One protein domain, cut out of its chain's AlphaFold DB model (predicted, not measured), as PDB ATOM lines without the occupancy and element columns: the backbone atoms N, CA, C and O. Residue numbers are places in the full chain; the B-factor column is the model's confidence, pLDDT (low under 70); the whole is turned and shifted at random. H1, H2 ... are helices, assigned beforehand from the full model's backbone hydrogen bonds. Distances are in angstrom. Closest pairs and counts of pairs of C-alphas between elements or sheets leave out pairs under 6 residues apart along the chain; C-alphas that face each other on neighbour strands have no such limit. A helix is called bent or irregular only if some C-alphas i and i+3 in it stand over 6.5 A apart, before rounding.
ATOM      1  N   TRP A  81      55.882  22.980  60.025       57.25
ATOM      2  CA  TRP A  81      55.562  21.995  58.975       57.25
ATOM      3  C   TRP A  81      54.372  21.098  59.314       57.25
ATOM      4  O   TRP A  81      53.744  20.576  58.395       57.25
ATOM      5  N   TYR A  82      54.018  20.944  60.597       64.62
ATOM      6  CA  TYR A  82      52.869  20.121  60.994       64.62
ATOM      7  C   TYR A  82      51.559  20.519  60.293       64.62
ATOM      8  O   TYR A  82      50.879  19.606  59.840       64.62
ATOM      9  N   PRO A  83      51.207  21.811  60.102       67.81
ATOM     10  CA  PRO A  83      49.999  22.185  59.362       67.81
ATOM     11  C   PRO A  83      49.990  21.687  57.909       67.81
ATOM     12  O   PRO A  83      48.970  21.193  57.443       67.81
ATOM     13  N   PHE A  84      51.126  21.752  57.207       61.78
ATOM     14  CA  PHE A  84      51.238  21.281  55.821       61.78
ATOM     15  C   PHE A  84      51.190  19.752  55.720       61.78
ATOM     16  O   PHE A  84      50.562  19.216  54.810       61.78
ATOM     17  N   VAL A  85      51.806  19.044  56.673       63.12
ATOM     18  CA  VAL A  85      51.749  17.574  56.749       63.12
ATOM     19  C   VAL A  85      50.340  17.099  57.117       63.12
ATOM     20  O   VAL A  85      49.816  16.204  56.462       63.12
ATOM     21  N   LEU A  86      49.692  17.729  58.104       70.06
ATOM     22  CA  LEU A  86      48.305  17.441  58.487       70.06
ATOM     23  C   LEU A  86      47.331  17.721  57.342       70.06
ATOM     24  O   LEU A  86      46.447  16.904  57.100       70.06
ATOM     25  N   LEU A  87      47.519  18.818  56.602       67.88
ATOM     26  CA  LEU A  87      46.734  19.096  55.404       67.88
ATOM     27  C   LEU A  87      46.962  18.019  54.335       67.88
ATOM     28  O   LEU A  87      45.996  17.493  53.802       67.88
ATOM     29  N   GLY A  88      48.210  17.625  54.063       65.06
ATOM     30  CA  GLY A  88      48.511  16.534  53.130       65.06
ATOM     31  C   GLY A  88      47.852  15.205  53.522       65.06
ATOM     32  O   GLY A  88      47.297  14.519  52.666       65.06
ATOM     33  N   ILE A  89      47.849  14.858  54.812       70.56
ATOM     34  CA  ILE A  89      47.158  13.669  55.339       70.56
ATOM     35  C   ILE A  89      45.640  13.803  55.162       70.56
ATOM     36  O   ILE A  89      45.011  12.892  54.626       70.56
ATOM     37  N   PHE A  90      45.060  14.942  55.552       73.75
ATOM     38  CA  PHE A  90      43.631  15.225  55.401       73.75
ATOM     39  C   PHE A  90      43.183  15.097  53.942       73.75
ATOM     40  O   PHE A  90      42.220  14.391  53.664       73.75
ATOM     41  N   LEU A  91      43.930  15.691  53.006       70.69
ATOM     42  CA  LEU A  91      43.662  15.602  51.573       70.69
ATOM     43  C   LEU A  91      43.663  14.152  51.081       70.69
ATOM     44  O   LEU A  91      42.702  13.737  50.442       70.69
ATOM     45  N   ASN A  92      44.682  13.357  51.417       70.00
ATOM     46  CA  ASN A  92      44.722  11.945  51.025       70.00
ATOM     47  C   ASN A  92      43.530  11.152  51.592       70.00
ATOM     48  O   ASN A  92      42.929  10.362  50.869       70.00
ATOM     49  N   ILE A  93      43.142  11.398  52.847       75.75
ATOM     50  CA  ILE A  93      41.971  10.760  53.469       75.75
ATOM     51  C   ILE A  93      40.673  11.192  52.768       75.75
ATOM     52  O   ILE A  93      39.853  10.338  52.438       75.75
ATOM     53  N   SER A  94      40.483  12.483  52.476       73.56
ATOM     54  CA  SER A  94      39.299  12.975  51.755       73.56
ATOM     55  C   SER A  94      39.193  12.404  50.338       73.56
ATOM     56  O   SER A  94      38.104  12.016  49.921       73.56
ATOM     57  N   LEU A  95      40.307  12.304  49.608       73.25
ATOM     58  CA  LEU A  95      40.339  11.746  48.251       73.25
ATOM     59  C   LEU A  95      40.091  10.228  48.261       73.25
ATOM     60  O   LEU A  95      39.367   9.722  47.401       73.25
ATOM     61  N   LEU A  96      40.607   9.510  49.266       77.88
ATOM     62  CA  LEU A  96      40.312   8.094  49.496       77.88
ATOM     63  C   LEU A  96      38.818   7.880  49.779       77.88
ATOM     64  O   LEU A  96      38.187   7.054  49.120       77.88
ATOM     65  N   ILE A  97      38.232   8.659  50.696       79.81
ATOM     66  CA  ILE A  97      36.788   8.655  50.987       79.81
ATOM     67  C   ILE A  97      35.978   8.974  49.720       79.81
ATOM     68  O   ILE A  97      34.961   8.330  49.473       79.81
ATOM     69  N   GLY A  98      36.450   9.898  48.879       78.75
ATOM     70  CA  GLY A  98      35.860  10.184  47.571       78.75
ATOM     71  C   GLY A  98      35.851   8.978  46.633       78.75
ATOM     72  O   GLY A  98      34.812   8.672  46.054       78.75
ATOM     73  N   CYS A  99      36.958   8.238  46.540       77.50
ATOM     74  CA  CYS A  99      37.021   7.001  45.756       77.50
ATOM     75  C   CYS A  99      36.067   5.929  46.311       77.50
ATOM     76  O   CYS A  99      35.313   5.327  45.546       77.50
ATOM     77  N   PHE A 100      36.025   5.744  47.638       83.56
ATOM     78  CA  PHE A 100      35.054   4.860  48.295       83.56
ATOM     79  C   PHE A 100      33.610   5.246  47.971       83.56
ATOM     80  O   PHE A 100      32.830   4.376  47.588       83.56
ATOM     81  N   TYR A 101      33.258   6.531  48.071       83.88
ATOM     82  CA  TYR A 101      31.922   7.018  47.734       83.88
ATOM     83  C   TYR A 101      31.577   6.744  46.265       83.88
ATOM     84  O   TYR A 101      30.546   6.137  45.992       83.88
ATOM     85  N   ILE A 102      32.460   7.106  45.330       82.75
ATOM     86  CA  ILE A 102      32.251   6.941  43.883       82.75
ATOM     87  C   ILE A 102      32.028   5.466  43.501       82.75
ATOM     88  O   ILE A 102      31.137   5.165  42.709       82.75
ATOM     89  N   ILE A 103      32.784   4.532  44.089       83.88
ATOM     90  CA  ILE A 103      32.642   3.087  43.833       83.88
ATOM     91  C   ILE A 103      31.410   2.514  44.545       83.88
ATOM     92  O   ILE A 103      30.710   1.655  44.002       83.88
ATOM     93  N   TYR A 104      31.116   2.963  45.766       85.19
ATOM     94  CA  TYR A 104      29.969   2.464  46.520       85.19
ATOM     95  C   TYR A 104      28.647   2.906  45.881       85.19
ATOM     96  O   TYR A 104      27.791   2.057  45.608       85.19
ATOM     97  N   ALA A 105      28.542   4.197  45.557       84.38
ATOM     98  CA  ALA A 105      27.415   4.839  44.890       84.38
ATOM     99  C   ALA A 105      27.395   4.630  43.364       84.38
ATOM    100  O   ALA A 105      26.566   5.232  42.691       84.38
ATOM    101  N   ALA A 106      28.239   3.756  42.797       80.69
ATOM    102  CA  ALA A 106      28.281   3.497  41.352       80.69
ATOM    103  C   ALA A 106      26.909   3.132  40.745       80.69
ATOM    104  O   ALA A 106      26.672   3.418  39.578       80.69
ATOM    105  N   HIS A 107      25.988   2.563  41.531       77.50
ATOM    106  CA  HIS A 107      24.606   2.297  41.115       77.50
ATOM    107  C   HIS A 107      23.760   3.576  40.908       77.50
ATOM    108  O   HIS A 107      22.898   3.603  40.030       77.50
ATOM    109  N   GLU A 108      24.024   4.663  41.646       77.62
ATOM    110  CA  GLU A 108      23.339   5.955  41.465       77.62
ATOM    111  C   GLU A 108      23.655   6.601  40.106       77.62
ATOM    112  O   GLU A 108      22.873   7.412  39.613       77.62
ATOM    113  N   TYR A 109      24.760   6.221  39.454       76.88
ATOM    114  CA  TYR A 109      25.081   6.672  38.095       76.88
ATOM    115  C   TYR A 109      24.009   6.253  37.076       76.88
ATOM    116  O   TYR A 109      23.702   7.025  36.168       76.88
ATOM    117  N   ALA A 110      23.420   5.062  37.238       70.44
ATOM    118  CA  ALA A 110      22.370   4.556  36.355       70.44
ATOM    119  C   ALA A 110      21.007   5.224  36.608       70.44
ATOM    120  O   ALA A 110      20.246   5.431  35.667       70.44
ATOM    121  N   THR A 111      20.695   5.585  37.858       79.44
ATOM    122  CA  THR A 111      19.381   6.140  38.236       79.44
ATOM    123  C   THR A 111      19.330   7.668  38.222       79.44
ATOM    124  O   THR A 111      18.292   8.242  37.903       79.44
ATOM    125  N   ASN A 112      20.428   8.356  38.550       83.31
ATOM    126  CA  ASN A 112      20.518   9.816  38.527       83.31
ATOM    127  C   ASN A 112      21.953  10.291  38.237       83.31
ATOM    128  O   ASN A 112      22.638  10.875  39.084       83.31
ATOM    129  N   ARG A 113      22.389  10.074  36.990       79.88
ATOM    130  CA  ARG A 113      23.714  10.448  36.468       79.88
ATOM    131  C   ARG A 113      24.132  11.884  36.808       79.88
ATOM    132  O   ARG A 113      25.290  12.109  37.153       79.88
ATOM    133  N   GLY A 114      23.205  12.844  36.727       80.88
ATOM    134  CA  GLY A 114      23.468  14.259  37.011       80.88
ATOM    135  C   GLY A 114      23.795  14.523  38.482       80.88
ATOM    136  O   GLY A 114      24.812  15.150  38.781       80.88
ATOM    137  N   ARG A 115      22.988  13.986  39.408       82.38
ATOM    138  CA  ARG A 115      23.263  14.064  40.852       82.38
ATOM    139  C   ARG A 115      24.562  13.345  41.204       82.38
ATOM    140  O   ARG A 115      25.384  13.925  41.906       82.38
ATOM    141  N   PHE A 116      24.766  12.134  40.687       82.19
ATOM    142  CA  PHE A 116      25.981  11.357  40.933       82.19
ATOM    143  C   PHE A 116      27.242  12.123  40.508       82.19
ATOM    144  O   PHE A 116      28.153  12.290  41.316       82.19
ATOM    145  N   LEU A 117      27.277  12.659  39.280       79.69
ATOM    146  CA  LEU A 117      28.394  13.480  38.797       79.69
ATOM    147  C   LEU A 117      28.589  14.740  39.648       79.69
ATOM    148  O   LEU A 117      29.719  15.055  40.003       79.69
ATOM    149  N   GLY A 118      27.509  15.434  40.024       81.44
ATOM    150  CA  GLY A 118      27.580  16.618  40.882       81.44
ATOM    151  C   GLY A 118      28.209  16.332  42.250       81.44
ATOM    152  O   GLY A 118      29.121  17.050  42.666       81.44
ATOM    153  N   VAL A 119      27.780  15.263  42.930       80.81
ATOM    154  CA  VAL A 119      28.333  14.875  44.239       80.81
ATOM    155  C   VAL A 119      29.757  14.322  44.108       80.81
ATOM    156  O   VAL A 119      30.626  14.706  44.889       80.81
ATOM    157  N   ALA A 120      30.036  13.494  43.096       76.69
ATOM    158  CA  ALA A 120      31.382  12.994  42.817       76.69
ATOM    159  C   ALA A 120      32.373  14.146  42.578       76.69
ATOM    160  O   ALA A 120      33.435  14.175  43.200       76.69
ATOM    161  N   CYS A 121      32.007  15.134  41.753       77.56
ATOM    162  CA  CYS A 121      32.790  16.351  41.534       77.56
ATOM    163  C   CYS A 121      32.959  17.168  42.823       77.56
ATOM    164  O   CYS A 121      34.071  17.587  43.129       77.56
ATOM    165  N   ALA A 122      31.903  17.369  43.617       80.25
ATOM    166  CA  ALA A 122      32.012  18.109  44.874       80.25
ATOM    167  C   ALA A 122      33.016  17.455  45.844       80.25
ATOM    168  O   ALA A 122      33.889  18.138  46.375       80.25
ATOM    169  N   ILE A 123      32.949  16.132  46.025       77.56
ATOM    170  CA  ILE A 123      33.832  15.396  46.944       77.56
ATOM    171  C   ILE A 123      35.275  15.312  46.415       77.56
ATOM    172  O   ILE A 123      36.213  15.304  47.208       77.56
ATOM    173  N   THR A 124      35.483  15.284  45.094       70.50
ATOM    174  CA  THR A 124      36.828  15.201  44.492       70.50
ATOM    175  C   THR A 124      37.519  16.556  44.331       70.50
ATOM    176  O   THR A 124      38.722  16.648  44.570       70.50
ATOM    177  N   PHE A 125      36.793  17.623  43.985       75.50
ATOM    178  CA  PHE A 125      37.379  18.952  43.779       75.50
ATOM    179  C   PHE A 125      37.448  19.813  45.048       75.50
ATOM    180  O   PHE A 125      38.371  20.621  45.161       75.50
ATOM    181  N   ALA A 126      36.553  19.639  46.033       77.62
ATOM    182  CA  ALA A 126      36.615  20.416  47.277       77.62
ATOM    183  C   ALA A 126      37.927  20.225  48.077       77.62
ATOM    184  O   ALA A 126      38.426  21.225  48.592       77.62
ATOM    185  N   PRO A 127      38.547  19.025  48.149       70.00
ATOM    186  CA  PRO A 127      39.878  18.857  48.737       70.00
ATOM    187  C   PRO A 127      40.993  19.417  47.840       70.00
ATOM    188  O   PRO A 127      41.946  20.018  48.331       70.00
ATOM    189  N   LEU A 128      40.888  19.272  46.515       70.44
ATOM    190  CA  LEU A 128      41.909  19.797  45.601       70.44
ATOM    191  C   LEU A 128      41.998  21.328  45.618       70.44
ATOM    192  O   LEU A 128      43.083  21.873  45.431       70.44
ATOM    193  N   LEU A 129      40.893  22.031  45.872       75.12
ATOM    194  CA  LEU A 129      40.848  23.493  45.860       75.12
ATOM    195  C   LEU A 129      41.834  24.135  46.870       75.12
ATOM    196  O   LEU A 129      42.636  24.960  46.433       75.12
ATOM    197  N   PRO A 130      41.903  23.734  48.158       70.06
ATOM    198  CA  PRO A 130      42.985  24.112  49.074       70.06
ATOM    199  C   PRO A 130      44.407  23.832  48.563       70.06
ATOM    200  O   PRO A 130      45.297  24.660  48.760       70.06
ATOM    201  N   ALA A 131      44.644  22.695  47.900       66.81
ATOM    202  CA  ALA A 131      45.964  22.350  47.366       66.81
ATOM    203  C   ALA A 131      46.355  23.262  46.190       66.81
ATOM    204  O   ALA A 131      47.462  23.800  46.163       66.81
ATOM    205  N   CYS A 132      45.425  23.508  45.265       67.88
ATOM    206  CA  CYS A 132      45.591  24.464  44.175       67.88
ATOM    207  C   CYS A 132      45.795  25.889  44.704       67.88
ATOM    208  O   CYS A 132      46.692  26.586  44.236       67.88
ATOM    209  N   LEU A 133      45.042  26.314  45.723       71.12
ATOM    210  CA  LEU A 133      45.263  27.608  46.371       71.12
ATOM    211  C   LEU A 133      46.658  27.694  47.004       71.12
ATOM    212  O   LEU A 133      47.306  28.722  46.863       71.12
ATOM    213  N   LEU A 134      47.186  26.643  47.633       65.56
ATOM    214  CA  LEU A 134      48.560  26.670  48.159       65.56
ATOM    215  C   LEU A 134      49.647  26.667  47.073       65.56
ATOM    216  O   LEU A 134      50.719  27.226  47.298       65.56
ATOM    217  N   LEU A 135      49.384  26.062  45.911       62.91
ATOM    218  CA  LEU A 135      50.310  26.036  44.772       62.91
ATOM    219  C   LEU A 135      50.321  27.351  43.977       62.91
ATOM    220  O   LEU A 135      51.384  27.781  43.532       62.91
ATOM    221  N   PHE A 136      49.157  27.985  43.806       64.94
ATOM    222  CA  PHE A 136      48.959  29.119  42.897       64.94
ATOM    223  C   PHE A 136      48.625  30.453  43.589       64.94
ATOM    224  O   PHE A 136      48.567  31.481  42.916       64.94
ATOM    225  N   SER A 137      48.432  30.486  44.913       56.84
ATOM    226  CA  SER A 137      48.210  31.744  45.643       56.84
ATOM    227  C   SER A 137      49.422  32.682  45.538       56.84
ATOM    228  O   SER A 137      50.563  32.239  45.727       56.84
ATOM    229  N   PRO A 138      49.206  33.996  45.322       48.22
ATOM    230  CA  PRO A 138      50.224  35.019  45.522       48.22
ATOM    231  C   PRO A 138      50.517  35.173  47.024       48.22
ATOM    232  O   PRO A 138      50.059  36.099  47.692       48.22
ATOM    233  N   LEU A 139      51.281  34.224  47.566       54.50
ATOM    234  CA  LEU A 139      51.616  34.144  48.985       54.50
ATOM    235  C   LEU A 139      52.372  35.405  49.464       54.50
ATOM    236  O   LEU A 139      53.299  35.859  48.782       54.50
ATOM    237  N   PRO A 140      52.029  35.955  50.648       53.59
ATOM    238  CA  PRO A 140      52.655  37.163  51.183       53.59
ATOM    239  C   PRO A 140      54.155  36.969  51.455       53.59
ATOM    240  O   PRO A 140      54.632  35.846  51.636       53.59
ATOM    241  N   HIS A 141      54.903  38.078  51.523       53.47
ATOM    242  CA  HIS A 141      56.378  38.116  51.538       53.47
ATOM    243  C   HIS A 141      57.040  37.129  52.524       53.47
ATOM    244  O   HIS A 141      58.001  36.454  52.164       53.47
ATOM    245  N   MET A 142      56.460  36.956  53.716       49.41
ATOM    246  CA  MET A 142      56.896  35.996  54.747       49.41
ATOM    247  C   MET A 142      56.970  34.541  54.241       49.41
ATOM    248  O   MET A 142      57.926  33.811  54.512       49.41
ATOM    249  N   LEU A 143      55.980  34.108  53.455       50.28
ATOM    250  CA  LEU A 143      55.970  32.786  52.821       50.28
ATOM    251  C   LEU A 143      56.829  32.743  51.555       50.28
ATOM    252  O   LEU A 143      57.276  31.666  51.177       50.28
ATOM    253  N   SER A 156      68.028  20.148  45.089       50.56
ATOM    254  CA  SER A 156      66.984  20.770  45.917       50.56
ATOM    255  C   SER A 156      65.841  19.807  46.326       50.56
ATOM    256  O   SER A 156      65.184  19.207  45.466       50.56
ATOM    257  N   PRO A 157      65.485  19.722  47.629       54.59
ATOM    258  CA  PRO A 157      64.324  18.953  48.094       54.59
ATOM    259  C   PRO A 157      62.991  19.417  47.482       54.59
ATOM    260  O   PRO A 157      62.012  18.672  47.491       54.59
ATOM    261  N   ARG A 158      62.950  20.642  46.934       54.12
ATOM    262  CA  ARG A 158      61.787  21.172  46.216       54.12
ATOM    263  C   ARG A 158      61.412  20.318  45.013       54.12
ATOM    264  O   ARG A 158      60.228  20.078  44.830       54.12
ATOM    265  N   TRP A 159      62.384  19.868  44.215       59.88
ATOM    266  CA  TRP A 159      62.082  19.113  42.995       59.88
ATOM    267  C   TRP A 159      61.386  17.793  43.325       59.88
ATOM    268  O   TRP A 159      60.333  17.505  42.769       59.88
ATOM    269  N   LYS A 160      61.876  17.070  44.341       60.53
ATOM    270  CA  LYS A 160      61.229  15.851  44.858       60.53
ATOM    271  C   LYS A 160      59.792  16.117  45.324       60.53
ATOM    272  O   LYS A 160      58.894  15.355  44.985       60.53
ATOM    273  N   ASN A 161      59.547  17.222  46.031       61.34
ATOM    274  CA  ASN A 161      58.196  17.592  46.463       61.34
ATOM    275  C   ASN A 161      57.276  17.970  45.287       61.34
ATOM    276  O   ASN A 161      56.130  17.536  45.257       61.34
ATOM    277  N   VAL A 162      57.765  18.746  44.314       64.19
ATOM    278  CA  VAL A 162      56.997  19.148  43.120       64.19
ATOM    279  C   VAL A 162      56.666  17.934  42.252       64.19
ATOM    280  O   VAL A 162      55.511  17.763  41.876       64.19
ATOM    281  N   VAL A 163      57.637  17.052  42.004       65.06
ATOM    282  CA  VAL A 163      57.433  15.800  41.262       65.06
ATOM    283  C   VAL A 163      56.433  14.891  41.980       65.06
ATOM    284  O   VAL A 163      55.509  14.403  41.338       65.06
ATOM    285  N   ASN A 164      56.521  14.741  43.307       64.38
ATOM    286  CA  ASN A 164      55.539  13.971  44.081       64.38
ATOM    287  C   ASN A 164      54.120  14.573  44.020       64.38
ATOM    288  O   ASN A 164      53.147  13.827  43.950       64.38
ATOM    289  N   ILE A 165      53.983  15.904  44.020       68.69
ATOM    290  CA  ILE A 165      52.684  16.586  43.876       68.69
ATOM    291  C   ILE A 165      52.111  16.380  42.467       68.69
ATOM    292  O   ILE A 165      50.935  16.047  42.332       68.69
ATOM    293  N   ILE A 166      52.932  16.523  41.422       70.25
ATOM    294  CA  ILE A 166      52.523  16.285  40.028       70.25
ATOM    295  C   ILE A 166      52.122  14.819  39.831       70.25
ATOM    296  O   ILE A 166      51.083  14.550  39.237       70.25
ATOM    297  N   ALA A 167      52.882  13.874  40.386       69.25
ATOM    298  CA  ALA A 167      52.567  12.448  40.360       69.25
ATOM    299  C   ALA A 167      51.252  12.119  41.079       69.25
ATOM    300  O   ALA A 167      50.430  11.368  40.552       69.25
ATOM    301  N   ALA A 168      51.012  12.716  42.251       67.62
ATOM    302  CA  ALA A 168      49.750  12.566  42.969       67.62
ATOM    303  C   ALA A 168      48.572  13.093  42.131       67.62
ATOM    304  O   ALA A 168      47.607  12.361  41.917       67.62
ATOM    305  N   LEU A 169      48.682  14.305  41.570       71.25
ATOM    306  CA  LEU A 169      47.662  14.897  40.695       71.25
ATOM    307  C   LEU A 169      47.423  14.068  39.422       71.25
ATOM    308  O   LEU A 169      46.273  13.863  39.035       71.25
ATOM    309  N   ALA A 170      48.481  13.550  38.795       73.62
ATOM    310  CA  ALA A 170      48.387  12.681  37.624       73.62
ATOM    311  C   ALA A 170      47.680  11.360  37.961       73.62
ATOM    312  O   ALA A 170      46.707  11.007  37.299       73.62
ATOM    313  N   SER A 171      48.103  10.670  39.029       75.94
ATOM    314  CA  SER A 171      47.469   9.421  39.477       75.94
ATOM    315  C   SER A 171      45.986   9.619  39.795       75.94
ATOM    316  O   SER A 171      45.153   8.841  39.339       75.94
ATOM    317  N   PHE A 172      45.641  10.714  40.474       76.56
ATOM    318  CA  PHE A 172      44.266  11.067  40.798       76.56
ATOM    319  C   PHE A 172      43.420  11.357  39.552       76.56
ATOM    320  O   PHE A 172      42.304  10.855  39.430       76.56
ATOM    321  N   THR A 173      43.964  12.117  38.597       79.88
ATOM    322  CA  THR A 173      43.276  12.444  37.337       79.88
ATOM    323  C   THR A 173      43.009  11.179  36.523       79.88
ATOM    324  O   THR A 173      41.889  10.970  36.066       79.88
ATOM    325  N   ILE A 174      44.001  10.288  36.407       82.94
ATOM    326  CA  ILE A 174      43.862   9.012  35.694       82.94
ATOM    327  C   ILE A 174      42.845   8.102  36.398       82.94
ATOM    328  O   ILE A 174      42.005   7.514  35.721       82.94
ATOM    329  N   VAL A 175      42.847   8.028  37.736       84.56
ATOM    330  CA  VAL A 175      41.847   7.267  38.511       84.56
ATOM    331  C   VAL A 175      40.430   7.815  38.314       84.56
ATOM    332  O   VAL A 175      39.510   7.025  38.106       84.56
ATOM    333  N   ILE A 176      40.228   9.138  38.310       81.44
ATOM    334  CA  ILE A 176      38.916   9.742  38.014       81.44
ATOM    335  C   ILE A 176      38.472   9.434  36.584       81.44
ATOM    336  O   ILE A 176      37.334   9.013  36.381       81.44
ATOM    337  N   CYS A 177      39.348   9.622  35.594       85.19
ATOM    338  CA  CYS A 177      39.034   9.317  34.200       85.19
ATOM    339  C   CYS A 177      38.698   7.831  34.021       85.19
ATOM    340  O   CYS A 177      37.699   7.513  33.381       85.19
ATOM    341  N   TYR A 178      39.465   6.931  34.641       88.88
ATOM    342  CA  TYR A 178      39.178   5.498  34.660       88.88
ATOM    343  C   TYR A 178      37.800   5.204  35.263       88.88
ATOM    344  O   TYR A 178      36.984   4.533  34.630       88.88
ATOM    345  N   LEU A 179      37.511   5.749  36.448       85.69
ATOM    346  CA  LEU A 179      36.237   5.558  37.136       85.69
ATOM    347  C   LEU A 179      35.052   6.042  36.290       85.69
ATOM    348  O   LEU A 179      34.141   5.263  36.019       85.69
ATOM    349  N   LEU A 180      35.072   7.300  35.848       82.75
ATOM    350  CA  LEU A 180      33.937   7.937  35.172       82.75
ATOM    351  C   LEU A 180      33.726   7.461  33.727       82.75
ATOM    352  O   LEU A 180      32.579   7.398  33.286       82.75
ATOM    353  N   LEU A 181      34.797   7.155  32.986       84.94
ATOM    354  CA  LEU A 181      34.718   6.826  31.556       84.94
ATOM    355  C   LEU A 181      34.706   5.319  31.273       84.94
ATOM    356  O   LEU A 181      34.226   4.919  30.217       84.94
ATOM    357  N   SER A 182      35.221   4.486  32.186       90.50
ATOM    358  CA  SER A 182      35.351   3.039  31.969       90.50
ATOM    359  C   SER A 182      34.711   2.213  33.083       90.50
ATOM    360  O   SER A 182      33.774   1.464  32.820       90.50
ATOM    361  N   ALA A 183      35.158   2.362  34.332       88.25
ATOM    362  CA  ALA A 183      34.808   1.436  35.407       88.25
ATOM    363  C   ALA A 183      33.327   1.501  35.814       88.25
ATOM    364  O   ALA A 183      32.694   0.464  35.989       88.25
ATOM    365  N   ILE A 184      32.762   2.705  35.955       87.06
ATOM    366  CA  ILE A 184      31.359   2.908  36.351       87.06
ATOM    367  C   ILE A 184      30.394   2.605  35.195       87.06
ATOM    368  O   ILE A 184      29.384   1.947  35.455       87.06
ATOM    369  N   PRO A 185      30.666   2.996  33.932       86.56
ATOM    370  CA  PRO A 185      29.915   2.483  32.790       86.56
ATOM    371  C   PRO A 185      29.931   0.950  32.717       86.56
ATOM    372  O   PRO A 185      28.860   0.359  32.669       86.56
ATOM    373  N   ALA A 186      31.103   0.307  32.831       87.19
ATOM    374  CA  ALA A 186      31.230  -1.154  32.803       87.19
ATOM    375  C   ALA A 186      30.533  -1.854  33.987       87.19
ATOM    376  O   ALA A 186      29.980  -2.938  33.832       87.19
ATOM    377  N   TYR A 187      30.519  -1.232  35.171       87.75
ATOM    378  CA  TYR A 187      29.754  -1.713  36.325       87.75
ATOM    379  C   TYR A 187      28.241  -1.689  36.053       87.75
ATOM    380  O   TYR A 187      27.530  -2.628  36.403       87.75
ATOM    381  N   ASN A 188      27.746  -0.614  35.429       85.50
ATOM    382  CA  ASN A 188      26.321  -0.399  35.165       85.50
ATOM    383  C   ASN A 188      25.817  -1.000  33.844       85.50
ATOM    384  O   ASN A 188      24.627  -0.895  33.569       85.50
ATOM    385  N   THR A 189      26.675  -1.627  33.040       87.88
ATOM    386  CA  THR A 189      26.270  -2.516  31.944       87.88
ATOM    387  C   THR A 189      26.223  -3.950  32.476       87.88
ATOM    388  O   THR A 189      27.274  -4.589  32.552       87.88
ATOM    389  N   PRO A 190      25.058  -4.446  32.931       87.69
ATOM    390  CA  PRO A 190      24.946  -5.791  33.479       87.69
ATOM    391  C   PRO A 190      25.202  -6.864  32.413       87.69
ATOM    392  O   PRO A 190      24.936  -6.656  31.229       87.69
TER     393      PRO A 190
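Overview. This is residues 81 to 143 and 156 to 190 of the 465 residues of an uncharacterized protein of Exophiala mesophila (UniProt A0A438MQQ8). Three long helices lie lengthwise in a loose up-and-down bundle, each running against the one before it in the chain, and together they make a rod. H1 and H2 form a helical hairpin, and H3 runs along it, meeting H1 near the end where the hairpin turns; residues 136 to 143 and 156 to 161 stick out toward the other end. The printed part has 98 residues with three named helices, in the order H1, H2, H3, and no named strand; the class is all helix. It is loose, with a radius of gyration of the C-alphas of 16.2 A and spans of 55 by 22 by 21 A.

Along the chain. H1, residues 81 to 111, begins with C-alpha 81 at (55.562, 21.995, 58.975) and is 44.6 A long. It is irregular, C-alphas 104 and 107 being 7.6 A apart, with a kink of 52 degrees near residue 104. H2, residues 113 to 136, is 32.1 A long and has a kink of 41 degrees near residue 127; it is neither bent nor irregular, but only just: C-alphas 124 and 127 are 6.4 A apart. H3, residues 157 to 188, is 44.6 A long and ends with C-alpha 188 at (26.321, -0.399, 35.165). It is irregular, C-alphas 181 and 184 being 7.0 A apart, with a kink of 33 degrees near residue 179.

Arrangement. H1 and H2 touch as a hairpin, a shallow tilt of 15 degrees, opposite ways; their closest C-alphas, of Tyr 109 and Phe 116, are 5.6 A apart. H1, with residues 102 to 110 alone, touches residues 179 to 188 of H3; the closest C-alphas, of Ala 106 and Ile 184, are 5.9 A apart. H1 and H3 run the same way at a shallow tilt of 12 degrees. H2 and H3 are near each other, with 10 pairs of C-alphas within 10 A. O i to N i+4 pairs are within hydrogen-bond range in 22 of 27 cases in H1, 16 of 20 in H2 and 25 of 28 in H3.

Size, cuts and confidence. The farthest C-alphas, of His 141 and Pro 190, are 56.9 A apart. Residues 144 to 155 are not printed, and C-alphas 143 and 156 are 17.7 A apart across this cut, which lies in the link from H2 to H3. The link from H1 to H2 is tight. The mean pLDDT of the printed part is 73.4; 31 residues are under 70, among them 134 to 143 and 156 to 165.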